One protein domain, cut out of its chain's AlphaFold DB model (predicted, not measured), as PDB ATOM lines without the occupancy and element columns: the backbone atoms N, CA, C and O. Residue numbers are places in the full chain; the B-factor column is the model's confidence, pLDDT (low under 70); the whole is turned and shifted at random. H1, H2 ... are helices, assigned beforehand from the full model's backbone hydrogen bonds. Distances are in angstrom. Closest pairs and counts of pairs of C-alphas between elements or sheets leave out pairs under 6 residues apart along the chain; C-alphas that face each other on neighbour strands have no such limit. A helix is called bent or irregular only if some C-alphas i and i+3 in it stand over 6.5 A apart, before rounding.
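AT A GLANCE: This is residues 2 to 44 of the 386 residues of the protein "Hypothetical protein" of Alexandrium andersonii (UniProt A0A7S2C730). One long helix, H2, makes one side of an elongated model, and a long stretch with no named element, residues 7 to 26, makes the other, running beside H2 toward its first residue, where the chain folds back into the helix. The short helix H1 lies at the other end, beside the later part of H2, and the turn at residues 22 to 27, of which 27 belongs to H2, sticks out free. The printed part has 43 residues with two named helices, H1 then H2, and no named strand; its class is all helix. It is compact, with a radius of gyration of the C-alphas of 10.5 A, and spans 29 by 16 by 15 A.

HOW THE PARTS SIT: H2, residues 27 to 43, and H1, residues 2 to 6, only just touch, with 3 pairs of C-alphas within 8 A. The closest C-alphas of the two are those of Cys 3 and Cys 40, 5.9 A apart. H2 touches H1 with residues 37 to 41 alone. Their centres are 13.3 A apart. In both H1 and H2, every O i to N i+4 pair is within hydrogen-bond range.

IN THESE COORDINATES: H2 has 17 residues, Val 27 to Arg 43, and measures 23.6 A from first to last C-alpha. It begins at C-alpha 27 (-32.744, -10.550, -0.812) and ends at C-alpha 43 (-43.104, -31.440, 2.536). H1 has 5 residues, Tyr 2 to Thr 6, measures 6.0 A, and begins at C-alpha 2 (-36.082, -28.405, 13.845). Neither helix is bent.

THE WHOLE: The two C-alphas farthest apart are those of Gly 22 and His 44, at 30.7 A. The C-alphas of Tyr 2 and His 44, the first and last printed residues, are 12.6 A apart. The printed part has no cut. The link from H1 to H2, 20 residues, is long. The mean pLDDT of the printed part is 81.2, and residues 7 to 12 are under 70.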
ATOM      1  N   TYR A   2     -35.527 -27.122  14.327       82.12
ATOM      2  CA  TYR A   2     -36.082 -28.405  13.845       82.12
ATOM      3  C   TYR A   2     -35.501 -28.851  12.498       82.12
ATOM      4  O   TYR A   2     -34.824 -29.863  12.435       82.12
ATOM      5  N   CYS A   3     -35.689 -28.042  11.454       81.75
ATOM      6  CA  CYS A   3     -35.264 -28.368  10.091       81.75
ATOM      7  C   CYS A   3     -33.757 -28.615   9.954       81.75
ATOM      8  O   CYS A   3     -33.322 -29.352   9.080       81.75
ATOM      9  N   VAL A   4     -32.966 -27.974  10.817       81.25
ATOM     10  CA  VAL A   4     -31.515 -28.163  10.883       81.25
ATOM     11  C   VAL A   4     -31.191 -29.505  11.535       81.25
ATOM     12  O   VAL A   4     -30.337 -30.230  11.042       81.25
ATOM     13  N   ALA A   5     -31.888 -29.841  12.622       78.19
ATOM     14  CA  ALA A   5     -31.674 -31.071  13.372       78.19
ATOM     15  C   ALA A   5     -32.159 -32.314  12.614       78.19
ATOM     16  O   ALA A   5     -31.513 -33.353  12.680       78.19
ATOM     17  N   THR A   6     -33.280 -32.216  11.895       73.44
ATOM     18  CA  THR A   6     -33.872 -33.364  11.200       73.44
ATOM     19  C   THR A   6     -33.330 -33.589   9.800       73.44
ATOM     20  O   THR A   6     -33.564 -34.675   9.284       73.44
ATOM     21  N   ARG A   7     -32.635 -32.595   9.207       67.88
ATOM     22  CA  ARG A   7     -32.100 -32.605   7.828       67.88
ATOM     23  C   ARG A   7     -32.953 -33.488   6.909       67.88
ATOM     24  O   ARG A   7     -32.511 -34.590   6.579       67.88
ATOM     25  N   PRO A   8     -34.192 -33.066   6.583       62.22
ATOM     26  CA  PRO A   8     -35.150 -33.928   5.907       62.22
ATOM     27  C   PRO A   8     -34.466 -34.608   4.711       62.22
ATOM     28  O   PRO A   8     -33.825 -33.897   3.936       62.22
ATOM     29  N   PRO A   9     -34.549 -35.943   4.569       53.84
ATOM     30  CA  PRO A   9     -33.639 -36.733   3.727       53.84
ATOM     31  C   PRO A   9     -33.614 -36.335   2.241       53.84
ATOM     32  O   PRO A   9     -32.693 -36.698   1.522       53.84
ATOM     33  N   GLU A  10     -34.598 -35.556   1.791       59.38
ATOM     34  CA  GLU A  10     -34.745 -35.075   0.416       59.38
ATOM     35  C   GLU A  10     -34.590 -33.546   0.285       59.38
ATOM     36  O   GLU A  10     -35.020 -32.950  -0.707       59.38
ATOM     37  N   SER A  11     -34.076 -32.870   1.315       59.72
ATOM     38  CA  SER A  11     -33.826 -31.434   1.276       59.72
ATOM     39  C   SER A  11     -32.377 -31.179   0.866       59.72
ATOM     40  O   SER A  11     -31.472 -31.331   1.684       59.72
ATOM     41  N   ASP A  12     -32.166 -30.666  -0.346       63.72
ATOM     42  CA  ASP A  12     -30.885 -30.074  -0.787       63.72
ATOM     43  C   ASP A  12     -30.583 -28.740  -0.060       63.72
ATOM     44  O   ASP A  12     -29.883 -27.858  -0.553       63.72
ATOM     45  N   CYS A  13     -31.190 -28.545   1.109       75.31
ATOM     46  CA  CYS A  13     -31.310 -27.287   1.813       75.31
ATOM     47  C   CYS A  13     -30.505 -27.335   3.105       75.31
ATOM     48  O   CYS A  13     -31.000 -27.721   4.165       75.31
ATOM     49  N   GLU A  14     -29.260 -26.883   3.029       79.75
ATOM     50  CA  GLU A  14     -28.413 -26.703   4.199       79.75
ATOM     51  C   GLU A  14     -28.746 -25.369   4.878       79.75
ATOM     52  O   GLU A  14     -28.108 -24.362   4.626       79.75
ATOM     53  N   LEU A  15     -29.764 -25.332   5.746       81.38
ATOM     54  CA  LEU A  15     -30.244 -24.097   6.402       81.38
ATOM     55  C   LEU A  15     -29.192 -23.332   7.236       81.38
ATOM     56  O   LEU A  15     -29.469 -22.203   7.652       81.38
ATOM     57  N   GLU A  16     -28.043 -23.950   7.511       81.38
ATOM     58  CA  GLU A  16     -26.893 -23.345   8.197       81.38
ATOM     59  C   GLU A  16     -25.814 -22.823   7.235       81.38
ATOM     60  O   GLU A  16     -24.858 -22.197   7.691       81.38
ATOM     61  N   ALA A  17     -25.958 -23.042   5.924       80.50
ATOM     62  CA  ALA A  17     -25.001 -22.564   4.938       80.50
ATOM     63  C   ALA A  17     -24.898 -21.027   4.986       80.50
ATOM     64  O   ALA A  17     -25.923 -20.341   5.080       80.50
ATOM     65  N   PRO A  18     -23.677 -20.466   4.929       79.75
ATOM     66  CA  PRO A  18     -23.488 -19.023   4.919       79.75
ATOM     67  C   PRO A  18     -24.082 -18.403   3.650       79.75
ATOM     68  O   PRO A  18     -24.192 -19.053   2.610       79.75
ATOM     69  N   ALA A  19     -24.433 -17.117   3.725       78.44
ATOM     70  CA  ALA A  19     -24.874 -16.375   2.550       78.44
ATOM     71  C   ALA A  19     -23.782 -16.420   1.459       78.44
ATOM     72  O   ALA A  19     -22.624 -16.134   1.779       78.44
ATOM     73  N   PRO A  20     -24.115 -16.748   0.195       72.81
ATOM     74  CA  PRO A  20     -23.125 -16.885  -0.880       72.81
ATOM     75  C   PRO A  20     -22.270 -15.628  -1.107       72.81
ATOM     76  O   PRO A  20     -21.121 -15.722  -1.523       72.81
ATOM     77  N   ASP A  21     -22.826 -14.453  -0.807       76.94
ATOM     78  CA  ASP A  21     -22.193 -13.136  -0.916       76.94
ATOM     79  C   ASP A  21     -21.683 -12.588   0.434       76.94
ATOM     80  O   ASP A  21     -21.259 -11.434   0.525       76.94
ATOM     81  N   GLY A  22     -21.748 -13.394   1.497       79.94
ATOM     82  CA  GLY A  22     -21.415 -13.000   2.866       79.94
ATOM     83  C   GLY A  22     -22.446 -12.081   3.536       79.94
ATOM     84  O   GLY A  22     -22.225 -11.670   4.676       79.94
ATOM     85  N   LYS A  23     -23.571 -11.764   2.879       81.00
ATOM     86  CA  LYS A  23     -24.603 -10.856   3.399       81.00
ATOM     87  C   LYS A  23     -25.849 -11.630   3.805       81.00
ATOM     88  O   LYS A  23     -26.688 -11.994   2.988       81.00
ATOM     89  N   ALA A  24     -25.996 -11.859   5.106       78.56
ATOM     90  CA  ALA A  24     -27.128 -12.603   5.662       78.56
ATOM     91  C   ALA A  24     -28.500 -11.911   5.479       78.56
ATOM     92  O   ALA A  24     -29.534 -12.526   5.747       78.56
ATOM     93  N   ASP A  25     -28.513 -10.653   5.043       82.81
ATOM     94  CA  ASP A  25     -29.688  -9.832   4.755       82.81
ATOM     95  C   ASP A  25     -29.933  -9.625   3.251       82.81
ATOM     96  O   ASP A  25     -30.885  -8.931   2.880       82.81
ATOM     97  N   SER A  26     -29.123 -10.231   2.372       88.69
ATOM     98  CA  SER A  26     -29.355 -10.131   0.934       88.69
ATOM     99  C   SER A  26     -30.699 -10.761   0.560       88.69
ATOM    100  O   SER A  26     -31.113 -11.798   1.088       88.69
ATOM    101  N   VAL A  27     -31.412 -10.111  -0.365       87.69
ATOM    102  CA  VAL A  27     -32.744 -10.550  -0.812       87.69
ATOM    103  C   VAL A  27     -32.688 -11.982  -1.343       87.69
ATOM    104  O   VAL A  27     -33.547 -12.792  -1.012       87.69
ATOM    105  N   GLU A  28     -31.651 -12.307  -2.112       87.06
ATOM    106  CA  GLU A  28     -31.433 -13.637  -2.686       87.06
ATOM    107  C   GLU A  28     -31.270 -14.704  -1.601       87.06
ATOM    108  O   GLU A  28     -31.924 -15.748  -1.659       87.06
ATOM    109  N   TYR A  29     -30.472 -14.425  -0.567       86.19
ATOM    110  CA  TYR A  29     -30.282 -15.354   0.542       86.19
ATOM    111  C   TYR A  29     -31.564 -15.543   1.359       86.19
ATOM    112  O   TYR A  29     -31.932 -16.673   1.684       86.19
ATOM    113  N   LEU A  30     -32.300 -14.466   1.653       88.25
ATOM    114  CA  LEU A  30     -33.582 -14.556   2.361       88.25
ATOM    115  C   LEU A  30     -34.632 -15.338   1.558       88.25
ATOM    116  O   LEU A  30     -35.383 -16.125   2.138       88.25
ATOM    117  N   GLU A  31     -34.678 -15.160   0.239       90.19
ATOM    118  CA  GLU A  31     -35.569 -15.911  -0.649       90.19
ATOM    119  C   GLU A  31     -35.205 -17.399  -0.702       90.19
ATOM    120  O   GLU A  31     -36.086 -18.252  -0.558       90.19
ATOM    121  N   TRP A  32     -33.917 -17.730  -0.810       88.69
ATOM    122  CA  TRP A  32     -33.445 -19.112  -0.720       88.69
ATOM    123  C   TRP A  32     -33.803 -19.750   0.636       88.69
ATOM    124  O   TRP A  32     -34.379 -20.842   0.676       88.69
ATOM    125  N   ARG A  33     -33.587 -19.039   1.755       88.56
ATOM    126  CA  ARG A  33     -33.957 -19.525   3.098       88.56
ATOM    127  C   ARG A  33     -35.452 -19.790   3.236       88.56
ATOM    128  O   ARG A  33     -35.825 -20.791   3.848       88.56
ATOM    129  N   LYS A  34     -36.316 -18.932   2.676       91.31
ATOM    130  CA  LYS A  34     -37.771 -19.176   2.642       91.31
ATOM    131  C   LYS A  34     -38.097 -20.458   1.881       91.31
ATOM    132  O   LYS A  34     -38.904 -21.242   2.369       91.31
ATOM    133  N   GLY A  35     -37.434 -20.712   0.752       90.75
ATOM    134  CA  GLY A  35     -37.574 -21.964   0.002       90.75
ATOM    135  C   GLY A  35     -37.254 -23.188   0.853       90.75
ATOM    136  O   GLY A  35     -38.056 -24.120   0.937       90.75
ATOM    137  N   CYS A  36     -36.132 -23.142   1.567       89.44
ATOM    138  CA  CYS A  36     -35.723 -24.225   2.453       89.44
ATOM    139  C   CYS A  36     -36.666 -24.426   3.643       89.44
ATOM    140  O   CYS A  36     -37.046 -25.559   3.949       89.44
ATOM    141  N   LEU A  37     -37.112 -23.343   4.288       90.75
ATOM    142  CA  LEU A  37     -38.094 -23.416   5.371       90.75
ATOM    143  C   LEU A  37     -39.444 -23.945   4.882       90.75
ATOM    144  O   LEU A  37     -40.049 -24.777   5.556       90.75
ATOM    145  N   HIS A  38     -39.905 -23.505   3.710       92.88
ATOM    146  CA  HIS A  38     -41.144 -23.994   3.116       92.88
ATOM    147  C   HIS A  38     -41.061 -25.500   2.847       92.88
ATOM    148  O   HIS A  38     -41.950 -26.245   3.255       92.88
ATOM    149  N   SER A  39     -39.978 -25.956   2.211       88.75
ATOM    150  CA  SER A  39     -39.747 -27.380   1.951       88.75
ATOM    151  C   SER A  39     -39.757 -28.186   3.253       88.75
ATOM    152  O   SER A  39     -40.526 -29.133   3.383       88.75
ATOM    153  N   CYS A  40     -39.013 -27.753   4.271       89.00
ATOM    154  CA  CYS A  40     -38.995 -28.437   5.562       89.00
ATOM    155  C   CYS A  40     -40.381 -28.525   6.233       89.00
ATOM    156  O   CYS A  40     -40.767 -29.590   6.707       89.00
ATOM    157  N   LEU A  41     -41.131 -27.418   6.297       90.69
ATOM    158  CA  LEU A  41     -42.378 -27.352   7.073       90.69
ATOM    159  C   LEU A  41     -43.585 -27.974   6.359       90.69
ATOM    160  O   LEU A  41     -44.533 -28.406   7.027       90.69
ATOM    161  N   PHE A  42     -43.577 -27.989   5.020       92.62
ATOM    162  CA  PHE A  42     -44.733 -28.367   4.205       92.62
ATOM    163  C   PHE A  42     -44.513 -29.593   3.310       92.62
ATOM    164  O   PHE A  42     -45.468 -30.071   2.696       92.62
ATOM    165  N   ARG A  43     -43.304 -30.161   3.235       88.62
ATOM    166  CA  ARG A  43     -43.104 -31.440   2.536       88.62
ATOM    167  C   ARG A  43     -43.688 -32.607   3.326       88.62
ATOM    168  O   ARG A  43     -44.447 -33.377   2.757       88.62
ATOM    169  N   HIS A  44     -43.424 -32.678   4.629       90.81
ATOM    170  CA  HIS A  44     -43.903 -33.761   5.493       90.81
ATOM    171  C   HIS A  44     -44.805 -33.246   6.624       90.81
ATOM    172  O   HIS A  44     -44.687 -32.090   7.040       90.81
TER     173      HIS A  44